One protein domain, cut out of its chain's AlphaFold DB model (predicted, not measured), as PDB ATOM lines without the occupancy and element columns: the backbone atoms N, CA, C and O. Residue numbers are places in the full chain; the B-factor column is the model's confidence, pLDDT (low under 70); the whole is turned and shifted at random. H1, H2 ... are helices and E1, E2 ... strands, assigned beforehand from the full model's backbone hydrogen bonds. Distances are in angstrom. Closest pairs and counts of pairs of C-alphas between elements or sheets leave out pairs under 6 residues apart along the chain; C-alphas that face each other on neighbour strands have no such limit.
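This is residues 10 to 79 of the 85 residues of the protein "Response regulator containing a CheY-like receiver domain and an HTH DNA-binding domain" of [Clostridium] ultunense Esp (UniProt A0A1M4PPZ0). Picture a loose, flat row of three parts: a helical hairpin of H1 and H2, then a two-stranded hairpin of E1 and E2 in the middle, then the single helix H3 on the far side of the strands. H2 is the helix next to the strands, while H1 and H3 make the two ends of the row. The printed part has 70 residues, with three named helices and two named strands in the order H1, H2, E1, E2, H3; the sheet's order is E1, E2, antiparallel, and the class is mixed, helices and strands. It is loose, with a radius of gyration of the C-alphas of 14.3 A, and spans 45 by 28 by 15 A.

Start with H1, residues 10 to 20, and go on to H2, residues 25 to 36: they touch and run opposite ways at a shallow tilt of 20 degrees. Their closest C-alphas, those of Cys 19 and Ser 31, are 5.6 A apart. Next look at E1, residues 45 to 50, whose closest C-alpha pair with H2 is Ile 47 and Ser 29, 7.5 A apart. E2, residues 56 to 62, is its antiparallel neighbour, with 165 degrees between their directions. Check N 47 and O 60 at 2.9 A and N 62 and O 45 at 2.9 A, both within hydrogen-bond range. The closest C-alphas of H2 and E2 are those of Val 30 and Tyr 60, 7.4 A apart. Last comes H3, residues 66 to 77; E2 and H3 are near each other, with 5 pairs of C-alphas within 10 A. H3 is apart from H1, H2 and E1, and H1 is apart from both strands. In H1, H2 and H3 every O i to N i+4 pair is within hydrogen-bond range.

Find C-alpha 10 at (-26.810, 12.523, 23.929); from there H1 runs 15.3 A to Gly 20. H2 runs 16.4 A from Ile 25 to Leu 36. Find C-alpha 45 at (-28.806, -10.807, 17.862), where E1 begins; it covers 16.6 A to Leu 50, and E2 covers 17.1 A from Ile 56 to Ile 62. H3 runs 16.3 A from Lys 66 to C-alpha 77 at (-35.339, -28.782, 25.531).

The two C-alphas farthest apart, those of Lys 10 and Lys 78, stand 45.5 A from each other. Reading on from 10 to 79, you meet no cut. The links H1 to H2, E1 to E2 and E2 to H3 are tight, and the link H2 to E1, 8 residues, is short. In the B-factor column the mean pLDDT of the printed part of this model is 91.9, and no printed residue is under 70.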
ATOM      1  N   LYS A  10     -25.659  12.032  24.695       92.94
ATOM      2  CA  LYS A  10     -26.810  12.523  23.929       92.94
ATOM      3  C   LYS A  10     -27.414  11.412  23.071       92.94
ATOM      4  O   LYS A  10     -28.632  11.278  23.002       92.94
ATOM      5  N   GLU A  11     -26.573  10.608  22.439       92.12
ATOM      6  CA  GLU A  11     -26.965   9.467  21.622       92.12
ATOM      7  C   GLU A  11     -27.622   8.390  22.486       92.12
ATOM      8  O   GLU A  11     -28.685   7.886  22.123       92.12
ATOM      9  N   ILE A  12     -27.051   8.105  23.663       93.06
ATOM     10  CA  ILE A  12     -27.632   7.179  24.647       93.06
ATOM     11  C   ILE A  12     -29.007   7.676  25.114       93.06
ATOM     12  O   ILE A  12     -29.967   6.908  25.152       93.06
ATOM     13  N   TYR A  13     -29.135   8.967  25.426       93.56
ATOM     14  CA  TYR A  13     -30.408   9.562  25.835       93.56
ATOM     15  C   TYR A  13     -31.474   9.460  24.734       93.56
ATOM     16  O   TYR A  13     -32.589   8.997  24.981       93.56
ATOM     17  N   ASN A  14     -31.119   9.820  23.497       92.00
ATOM     18  CA  ASN A  14     -32.018   9.718  22.347       92.00
ATOM     19  C   ASN A  14     -32.429   8.266  22.068       92.00
ATOM     20  O   ASN A  14     -33.587   8.002  21.739       92.00
ATOM     21  N   PHE A  15     -31.501   7.322  22.230       92.56
ATOM     22  CA  PHE A  15     -31.781   5.893  22.143       92.56
ATOM     23  C   PHE A  15     -32.851   5.474  23.165       92.56
ATOM     24  O   PHE A  15     -33.867   4.898  22.764       92.56
ATOM     25  N   ILE A  16     -32.684   5.829  24.445       92.25
ATOM     26  CA  ILE A  16     -33.648   5.503  25.512       92.25
ATOM     27  C   ILE A  16     -35.030   6.088  25.193       92.25
ATOM     28  O   ILE A  16     -36.024   5.359  25.240       92.25
ATOM     29  N   LEU A  17     -35.098   7.368  24.812       91.31
ATOM     30  CA  LEU A  17     -36.356   8.024  24.438       91.31
ATOM     31  C   LEU A  17     -37.056   7.324  23.267       91.31
ATOM     32  O   LEU A  17     -38.266   7.106  23.314       91.31
ATOM     33  N   SER A  18     -36.305   6.949  22.228       88.62
ATOM     34  CA  SER A  18     -36.871   6.290  21.044       88.62
ATOM     35  C   SER A  18     -37.466   4.913  21.352       88.62
ATOM     36  O   SER A  18     -38.464   4.517  20.745       88.62
ATOM     37  N   CYS A  19     -36.893   4.197  22.322       89.19
ATOM     38  CA  CYS A  19     -37.405   2.903  22.757       89.19
ATOM     39  C   CYS A  19     -38.622   3.070  23.677       89.19
ATOM     40  O   CYS A  19     -39.597   2.340  23.530       89.19
ATOM     41  N   GLY A  20     -38.592   4.052  24.585       85.44
ATOM     42  CA  GLY A  20     -39.610   4.252  25.623       85.44
ATOM     43  C   GLY A  20     -41.009   4.643  25.132       85.44
ATOM     44  O   GLY A  20     -41.956   4.543  25.900       85.44
ATOM     45  N   ASN A  21     -41.169   5.048  23.869       86.44
ATOM     46  CA  ASN A  21     -42.476   5.393  23.292       86.44
ATOM     47  C   ASN A  21     -43.316   4.162  22.868       86.44
ATOM     48  O   ASN A  21     -44.414   4.303  22.334       86.44
ATOM     49  N   MET A  22     -42.794   2.945  23.046       89.25
ATOM     50  CA  MET A  22     -43.474   1.706  22.661       89.25
ATOM     51  C   MET A  22     -44.280   1.134  23.833       89.25
ATOM     52  O   MET A  22     -43.712   0.770  24.857       89.25
ATOM     53  N   ASN A  23     -45.597   0.983  23.654       88.38
ATOM     54  CA  ASN A  23     -46.510   0.504  24.708       88.38
ATOM     55  C   ASN A  23     -46.685  -1.024  24.749       88.38
ATOM     56  O   ASN A  23     -47.289  -1.560  25.674       88.38
ATOM     57  N   GLU A  24     -46.159  -1.742  23.756       92.50
ATOM     58  CA  GLU A  24     -46.206  -3.202  23.698       92.50
ATOM     59  C   GLU A  24     -44.818  -3.789  23.936       92.50
ATOM     60  O   GLU A  24     -43.860  -3.402  23.268       92.50
ATOM     61  N   ILE A  25     -44.717  -4.785  24.822       90.75
ATOM     62  CA  ILE A  25     -43.443  -5.422  25.208       90.75
ATOM     63  C   ILE A  25     -42.661  -5.903  23.984       90.75
ATOM     64  O   ILE A  25     -41.463  -5.657  23.876       90.75
ATOM     65  N   LYS A  26     -43.333  -6.556  23.030       92.31
ATOM     66  CA  LYS A  26     -42.674  -7.076  21.828       92.31
ATOM     67  C   LYS A  26     -42.076  -5.948  20.986       92.31
ATOM     68  O   LYS A  26     -40.901  -6.005  20.633       92.31
ATOM     69  N   SER A  27     -42.872  -4.922  20.706       92.62
ATOM     70  CA  SER A  27     -42.468  -3.751  19.923       92.62
ATOM     71  C   SER A  27     -41.363  -2.956  20.627       92.62
ATOM     72  O   SER A  27     -40.397  -2.543  19.986       92.62
ATOM     73  N   PHE A  28     -41.437  -2.830  21.954       93.81
ATOM     74  CA  PHE A  28     -40.402  -2.232  22.796       93.81
ATOM     75  C   PHE A  28     -39.068  -2.981  22.687       93.81
ATOM     76  O   PHE A  28     -38.047  -2.383  22.347       93.81
ATOM     77  N   SER A  29     -39.068  -4.299  22.906       94.25
ATOM     78  CA  SER A  29     -37.847  -5.109  22.856       94.25
ATOM     79  C   SER A  29     -37.211  -5.115  21.463       94.25
ATOM     80  O   SER A  29     -35.991  -5.004  21.342       94.25
ATOM     81  N   VAL A  30     -38.020  -5.189  20.401       93.12
ATOM     82  CA  VAL A  30     -37.523  -5.097  19.017       93.12
ATOM     83  C   VAL A  30     -36.934  -3.712  18.730       93.12
ATOM     84  O   VAL A  30     -35.880  -3.622  18.097       93.12
ATOM     85  N   SER A  31     -37.563  -2.639  19.226       92.88
ATOM     86  CA  SER A  31     -37.062  -1.264  19.086       92.88
ATOM     87  C   SER A  31     -35.699  -1.080  19.759       92.88
ATOM     88  O   SER A  31     -34.804  -0.482  19.158       92.88
ATOM     89  N   ILE A  32     -35.502  -1.661  20.951       93.56
ATOM     90  CA  ILE A  32     -34.202  -1.680  21.640       93.56
ATOM     91  C   ILE A  32     -33.133  -2.283  20.737       93.56
ATOM     92  O   ILE A  32     -32.146  -1.618  20.436       93.56
ATOM     93  N   LEU A  33     -33.329  -3.521  20.279       92.69
ATOM     94  CA  LEU A  33     -32.318  -4.235  19.497       92.69
ATOM     95  C   LEU A  33     -31.996  -3.497  18.191       92.69
ATOM     96  O   LEU A  33     -30.834  -3.311  17.841       92.69
ATOM     97  N   SER A  34     -33.035  -3.015  17.507       88.00
ATOM     98  CA  SER A  34     -32.910  -2.314  16.227       88.00
ATOM     99  C   SER A  34     -32.130  -1.007  16.367       88.00
ATOM    100  O   SER A  34     -31.289  -0.695  15.525       88.00
ATOM    101  N   ASN A  35     -32.373  -0.245  17.438       89.81
ATOM    102  CA  ASN A  35     -31.687   1.024  17.679       89.81
ATOM    103  C   ASN A  35     -30.319   0.860  18.357       89.81
ATOM    104  O   ASN A  35     -29.492   1.764  18.241       89.81
ATOM    105  N   LEU A  36     -30.053  -0.269  19.024       91.50
ATOM    106  CA  LEU A  36     -28.783  -0.520  19.713       91.50
ATOM    107  C   LEU A  36     -27.606  -0.539  18.733       91.50
ATOM    108  O   LEU A  36     -26.512  -0.107  19.089       91.50
ATOM    109  N   THR A  37     -27.862  -0.934  17.481       87.06
ATOM    110  CA  THR A  37     -26.900  -0.883  16.363       87.06
ATOM    111  C   THR A  37     -26.256   0.493  16.169       87.06
ATOM    112  O   THR A  37     -25.143   0.584  15.659       87.06
ATOM    113  N   LYS A  38     -26.936   1.573  16.586       86.56
ATOM    114  CA  LYS A  38     -26.443   2.958  16.503       86.56
ATOM    115  C   LYS A  38     -25.444   3.305  17.609       86.56
ATOM    116  O   LYS A  38     -24.717   4.282  17.474       86.56
ATOM    117  N   LEU A  39     -25.448   2.548  18.707       90.50
ATOM    118  CA  LEU A  39     -24.546   2.730  19.848       90.50
ATOM    119  C   LEU A  39     -23.389   1.730  19.822       90.50
ATOM    120  O   LEU A  39     -22.285   2.057  20.246       90.50
ATOM    121  N   CYS A  40     -23.644   0.511  19.346       88.81
ATOM    122  CA  CYS A  40     -22.656  -0.553  19.259       88.81
ATOM    123  C   CYS A  40     -22.974  -1.472  18.075       88.81
ATOM    124  O   CYS A  40     -24.120  -1.886  17.894       88.81
ATOM    125  N   HIS A  41     -21.953  -1.812  17.291       89.94
ATOM    126  CA  HIS A  41     -22.088  -2.767  16.200       89.94
ATOM    127  C   HIS A  41     -22.146  -4.201  16.728       89.94
ATOM    128  O   HIS A  41     -21.388  -4.588  17.615       89.94
ATOM    129  N   PHE A  42     -23.031  -4.997  16.138       93.44
ATOM    130  CA  PHE A  42     -23.115  -6.436  16.345       93.44
ATOM    131  C   PHE A  42     -23.553  -7.098  15.041       93.44
ATOM    132  O   PHE A  42     -24.330  -6.522  14.277       93.44
ATOM    133  N   ASP A  43     -23.077  -8.315  14.799       93.94
ATOM    134  CA  ASP A  43     -23.378  -9.035  13.559       93.94
ATOM    135  C   ASP A  43     -24.723  -9.761  13.635       93.94
ATOM    136  O   ASP A  43     -25.460  -9.838  12.652       93.94
ATOM    137  N   GLN A  44     -25.053 -10.272  14.823       95.12
ATOM    138  CA  GLN A  44     -26.205 -11.126  15.089       95.12
ATOM    139  C   GLN A  44     -26.813 -10.803  16.450       95.12
ATOM    140  O   GLN A  44     -26.106 -10.446  17.393       95.12
ATOM    141  N   SER A  45     -28.130 -10.948  16.570       94.31
ATOM    142  CA  SER A  45     -28.806 -10.807  17.862       94.31
ATOM    143  C   SER A  45     -30.139 -11.544  17.896       94.31
ATOM    144  O   SER A  45     -30.729 -11.857  16.858       94.31
ATOM    145  N   LEU A  46     -30.612 -11.837  19.107       95.12
ATOM    146  CA  LEU A  46     -31.889 -12.500  19.338       95.12
ATOM    147  C   LEU A  46     -32.587 -11.979  20.592       95.12
ATOM    148  O   LEU A  46     -31.941 -11.515  21.531       95.12
ATOM    149  N   ILE A  47     -33.909 -12.123  20.623       95.38
ATOM    150  CA  ILE A  47     -34.754 -11.875  21.794       95.38
ATOM    151  C   ILE A  47     -35.604 -13.115  22.022       95.38
ATOM    152  O   ILE A  47     -36.306 -13.542  21.105       95.38
ATOM    153  N   TYR A  48     -35.593 -13.648  23.243       95.19
ATOM    154  CA  TYR A  48     -36.559 -14.652  23.678       95.19
ATOM    155  C   TYR A  48     -37.664 -14.001  24.498       95.19
ATOM    156  O   TYR A  48     -37.404 -13.321  25.489       95.19
ATOM    157  N   PHE A  49     -38.907 -14.252  24.100       94.81
ATOM    158  CA  PHE A  49     -40.078 -13.909  24.890       94.81
ATOM    159  C   PHE A  49     -40.501 -15.146  25.668       94.81
ATOM    160  O   PHE A  49     -40.728 -16.210  25.084       94.81
ATOM    161  N   LEU A  50     -40.570 -14.997  26.987       94.00
ATOM    162  CA  LEU A  50     -40.933 -16.066  27.901       94.00
ATOM    163  C   LEU A  50     -42.378 -15.897  28.374       94.00
ATOM    164  O   LEU A  50     -42.844 -14.774  28.567       94.00
ATOM    165  N   ASP A  51     -43.074 -17.010  28.579       92.56
ATOM    166  CA  ASP A  51     -44.360 -17.033  29.273       92.56
ATOM    167  C   ASP A  51     -44.182 -16.987  30.807       92.56
ATOM    168  O   ASP A  51     -43.066 -16.977  31.336       92.56
ATOM    169  N   GLY A  52     -45.296 -16.999  31.549       92.25
ATOM    170  CA  GLY A  52     -45.276 -17.019  33.019       92.25
ATOM    171  C   GLY A  52     -44.597 -18.255  33.630       92.25
ATOM    172  O   GLY A  52     -44.166 -18.211  34.779       92.25
ATOM    173  N   ASN A  53     -44.434 -19.333  32.858       93.44
ATOM    174  CA  ASN A  53     -43.727 -20.552  33.254       93.44
ATOM    175  C   ASN A  53     -42.255 -20.551  32.808       93.44
ATOM    176  O   ASN A  53     -41.593 -21.590  32.879       93.44
ATOM    177  N   ARG A  54     -41.738 -19.404  32.342       88.88
ATOM    178  CA  ARG A  54     -40.378 -19.225  31.807       88.88
ATOM    179  C   ARG A  54     -40.091 -20.066  30.559       88.88
ATOM    180  O   ARG A  54     -38.926 -20.287  30.224       88.88
ATOM    181  N   LYS A  55     -41.123 -20.535  29.855       90.38
ATOM    182  CA  LYS A  55     -40.967 -21.221  28.570       90.38
ATOM    183  C   LYS A  55     -40.900 -20.197  27.451       90.38
ATOM    184  O   LYS A  55     -41.638 -19.217  27.458       90.38
ATOM    185  N   ILE A  56     -40.045 -20.449  26.467       93.06
ATOM    186  CA  ILE A  56     -39.944 -19.608  25.274       93.06
ATOM    187  C   ILE A  56     -41.225 -19.778  24.453       93.06
ATOM    188  O   ILE A  56     -41.514 -20.872  23.971       93.06
ATOM    189  N   CYS A  57     -41.990 -18.699  24.305       92.31
ATOM    190  CA  CYS A  57     -43.236 -18.674  23.539       92.31
ATOM    191  C   CYS A  57     -43.088 -17.925  22.208       92.31
ATOM    192  O   CYS A  57     -43.860 -18.150  21.276       92.31
ATOM    193  N   ASN A  58     -42.094 -17.040  22.098       93.12
ATOM    194  CA  ASN A  58     -41.786 -16.325  20.867       93.12
ATOM    195  C   ASN A  58     -40.303 -15.944  20.814       93.12
ATOM    196  O   ASN A  58     -39.619 -15.905  21.838       93.12
ATOM    197  N   GLN A  59     -39.825 -15.613  19.619       94.56
ATOM    198  CA  GLN A  59     -38.482 -15.099  19.416       94.56
ATOM    199  C   GLN A  59     -38.423 -14.049  18.309       94.56
ATOM    200  O   GLN A  59     -39.245 -14.039  17.392       94.56
ATOM    201  N   TYR A  60     -37.419 -13.187  18.392       95.38
ATOM    202  CA  TYR A  60     -37.038 -12.263  17.332       95.38
ATOM    203  C   TYR A  60     -35.562 -12.469  17.008       95.38
ATOM    204  O   TYR A  60     -34.756 -12.555  17.930       95.38
ATOM    205  N   LEU A  61     -35.223 -12.583  15.725       95.50
ATOM    206  CA  LEU A  61     -33.881 -12.909  15.243       95.50
ATOM    207  C   LEU A  61     -33.420 -11.821  14.270       95.50
ATOM    208  O   LEU A  61     -34.149 -11.494  13.334       95.50
ATOM    209  N   ILE A  62     -32.209 -11.298  14.464       94.81
ATOM    210  CA  ILE A  62     -31.521 -10.423  13.507       94.81
ATOM    211  C   ILE A  62     -30.296 -11.168  12.992       94.81
ATOM    212  O   ILE A  62     -29.428 -11.542  13.781       94.81
ATOM    213  N   ASN A  63     -30.223 -11.353  11.671       94.56
ATOM    214  CA  ASN A  63     -29.104 -11.990  10.962       94.56
ATOM    215  C   ASN A  63     -28.740 -13.404  11.454       94.56
ATOM    216  O   ASN A  63     -27.636 -13.888  11.211       94.56
ATOM    217  N   ILE A  64     -29.671 -14.081  12.126       96.00
ATOM    218  CA  ILE A  64     -29.545 -15.478  12.539       96.00
ATOM    219  C   ILE A  64     -30.516 -16.291  11.697       96.00
ATOM    220  O   ILE A  64     -31.717 -16.013  11.680       96.00
ATOM    221  N   ASP A  65     -30.000 -17.315  11.022       96.19
ATOM    222  CA  ASP A  65     -30.857 -18.287  10.359       96.19
ATOM    223  C   ASP A  65     -31.688 -19.028  11.413       96.19
ATOM    224  O   ASP A  65     -31.167 -19.575  12.392       96.19
ATOM    225  N   LYS A  66     -33.003 -19.045  11.197       94.75
ATOM    226  CA  LYS A  66     -33.971 -19.684  12.081       94.75
ATOM    227  C   LYS A  66     -33.609 -21.144  12.369       94.75
ATOM    228  O   LYS A  66     -33.866 -21.591  13.486       94.75
ATOM    229  N   GLN A  67     -32.992 -21.857  11.421       96.62
ATOM    230  CA  GLN A  67     -32.589 -23.252  11.616       96.62
ATOM    231  C   GLN A  67     -31.656 -23.426  12.823       96.62
ATOM    232  O   GLN A  67     -31.845 -24.346  13.617       96.62
ATOM    233  N   TRP A  68     -30.709 -22.503  13.023       95.56
ATOM    234  CA  TRP A  68     -29.747 -22.581  14.125       95.56
ATOM    235  C   TRP A  68     -30.414 -22.351  15.474       95.56
ATOM    236  O   TRP A  68     -30.140 -23.079  16.427       95.56
ATOM    237  N   SER A  69     -31.339 -21.389  15.542       93.94
ATOM    238  CA  SER A  69     -32.145 -21.177  16.747       93.94
ATOM    239  C   SER A  69     -32.996 -22.411  17.068       93.94
ATOM    240  O   SER A  69     -33.017 -22.865  18.210       93.94
ATOM    241  N   THR A  70     -33.643 -23.013  16.066       93.19
ATOM    242  CA  THR A  70     -34.434 -24.235  16.258       93.19
ATOM    243  C   THR A  70     -33.583 -25.382  16.803       93.19
ATOM    244  O   THR A  70     -33.944 -25.951  17.831       93.19
ATOM    245  N   ILE A  71     -32.429 -25.672  16.191       94.62
ATOM    246  CA  ILE A  71     -31.516 -26.734  16.649       94.62
ATOM    247  C   ILE A  71     -31.060 -26.478  18.091       94.62
ATOM    248  O   ILE A  71     -31.079 -27.391  18.921       94.62
ATOM    249  N   TYR A  72     -30.689 -25.236  18.411       93.25
ATOM    250  CA  TYR A  72     -30.268 -24.848  19.756       93.25
ATOM    251  C   TYR A  72     -31.376 -25.103  20.787       93.25
ATOM    252  O   TYR A  72     -31.155 -25.761  21.804       93.25
ATOM    253  N   LEU A  73     -32.593 -24.627  20.516       92.19
ATOM    254  CA  LEU A  73     -33.728 -24.799  21.421       92.19
ATOM    255  C   LEU A  73     -34.117 -26.269  21.589       92.19
ATOM    256  O   LEU A  73     -34.409 -26.699  22.705       92.19
ATOM    257  N   GLU A  74     -34.081 -27.055  20.516       91.38
ATOM    258  CA  GLU A  74     -34.352 -28.489  20.574       91.38
ATOM    259  C   GLU A  74     -33.332 -29.230  21.435       91.38
ATOM    260  O   GLU A  74     -33.732 -30.045  22.271       91.38
ATOM    261  N   TYR A  75     -32.041 -28.929  21.274       92.44
ATOM    262  CA  TYR A  75     -30.976 -29.520  22.082       92.44
ATOM    263  C   TYR A  75     -31.216 -29.270  23.578       92.44
ATOM    264  O   TYR A  75     -31.291 -30.216  24.364       92.44
ATOM    265  N   TYR A  76     -31.443 -28.010  23.968       87.12
ATOM    266  CA  TYR A  76     -31.656 -27.654  25.375       87.12
ATOM    267  C   TYR A  76     -33.025 -28.066  25.926       87.12
ATOM    268  O   TYR A  76     -33.150 -28.296  27.128       87.12
ATOM    269  N   SER A  77     -34.045 -28.245  25.083       86.06
ATOM    270  CA  SER A  77     -35.339 -28.782  25.531       86.06
ATOM    271  C   SER A  77     -35.243 -30.229  26.029       86.06
ATOM    272  O   SER A  77     -36.030 -30.646  26.880       86.06
ATOM    273  N   LYS A  78     -34.256 -30.980  25.526       86.00
ATOM    274  CA  LYS A  78     -34.023 -32.394  25.839       86.00
ATOM    275  C   LYS A  78     -33.083 -32.599  27.031       86.00
ATOM    276  O   LYS A  78     -32.978 -33.718  27.512       86.00
ATOM    277  N   LEU A  79     -32.471 -31.537  27.568       75.62
ATOM    278  CA  LEU A  79     -31.521 -31.602  28.690       75.62
ATOM    279  C   LEU A  79     -32.155 -31.908  30.067       75.62
ATOM    280  O   LEU A  79     -31.488 -31.820  31.095       75.62
TER     281      LEU A  79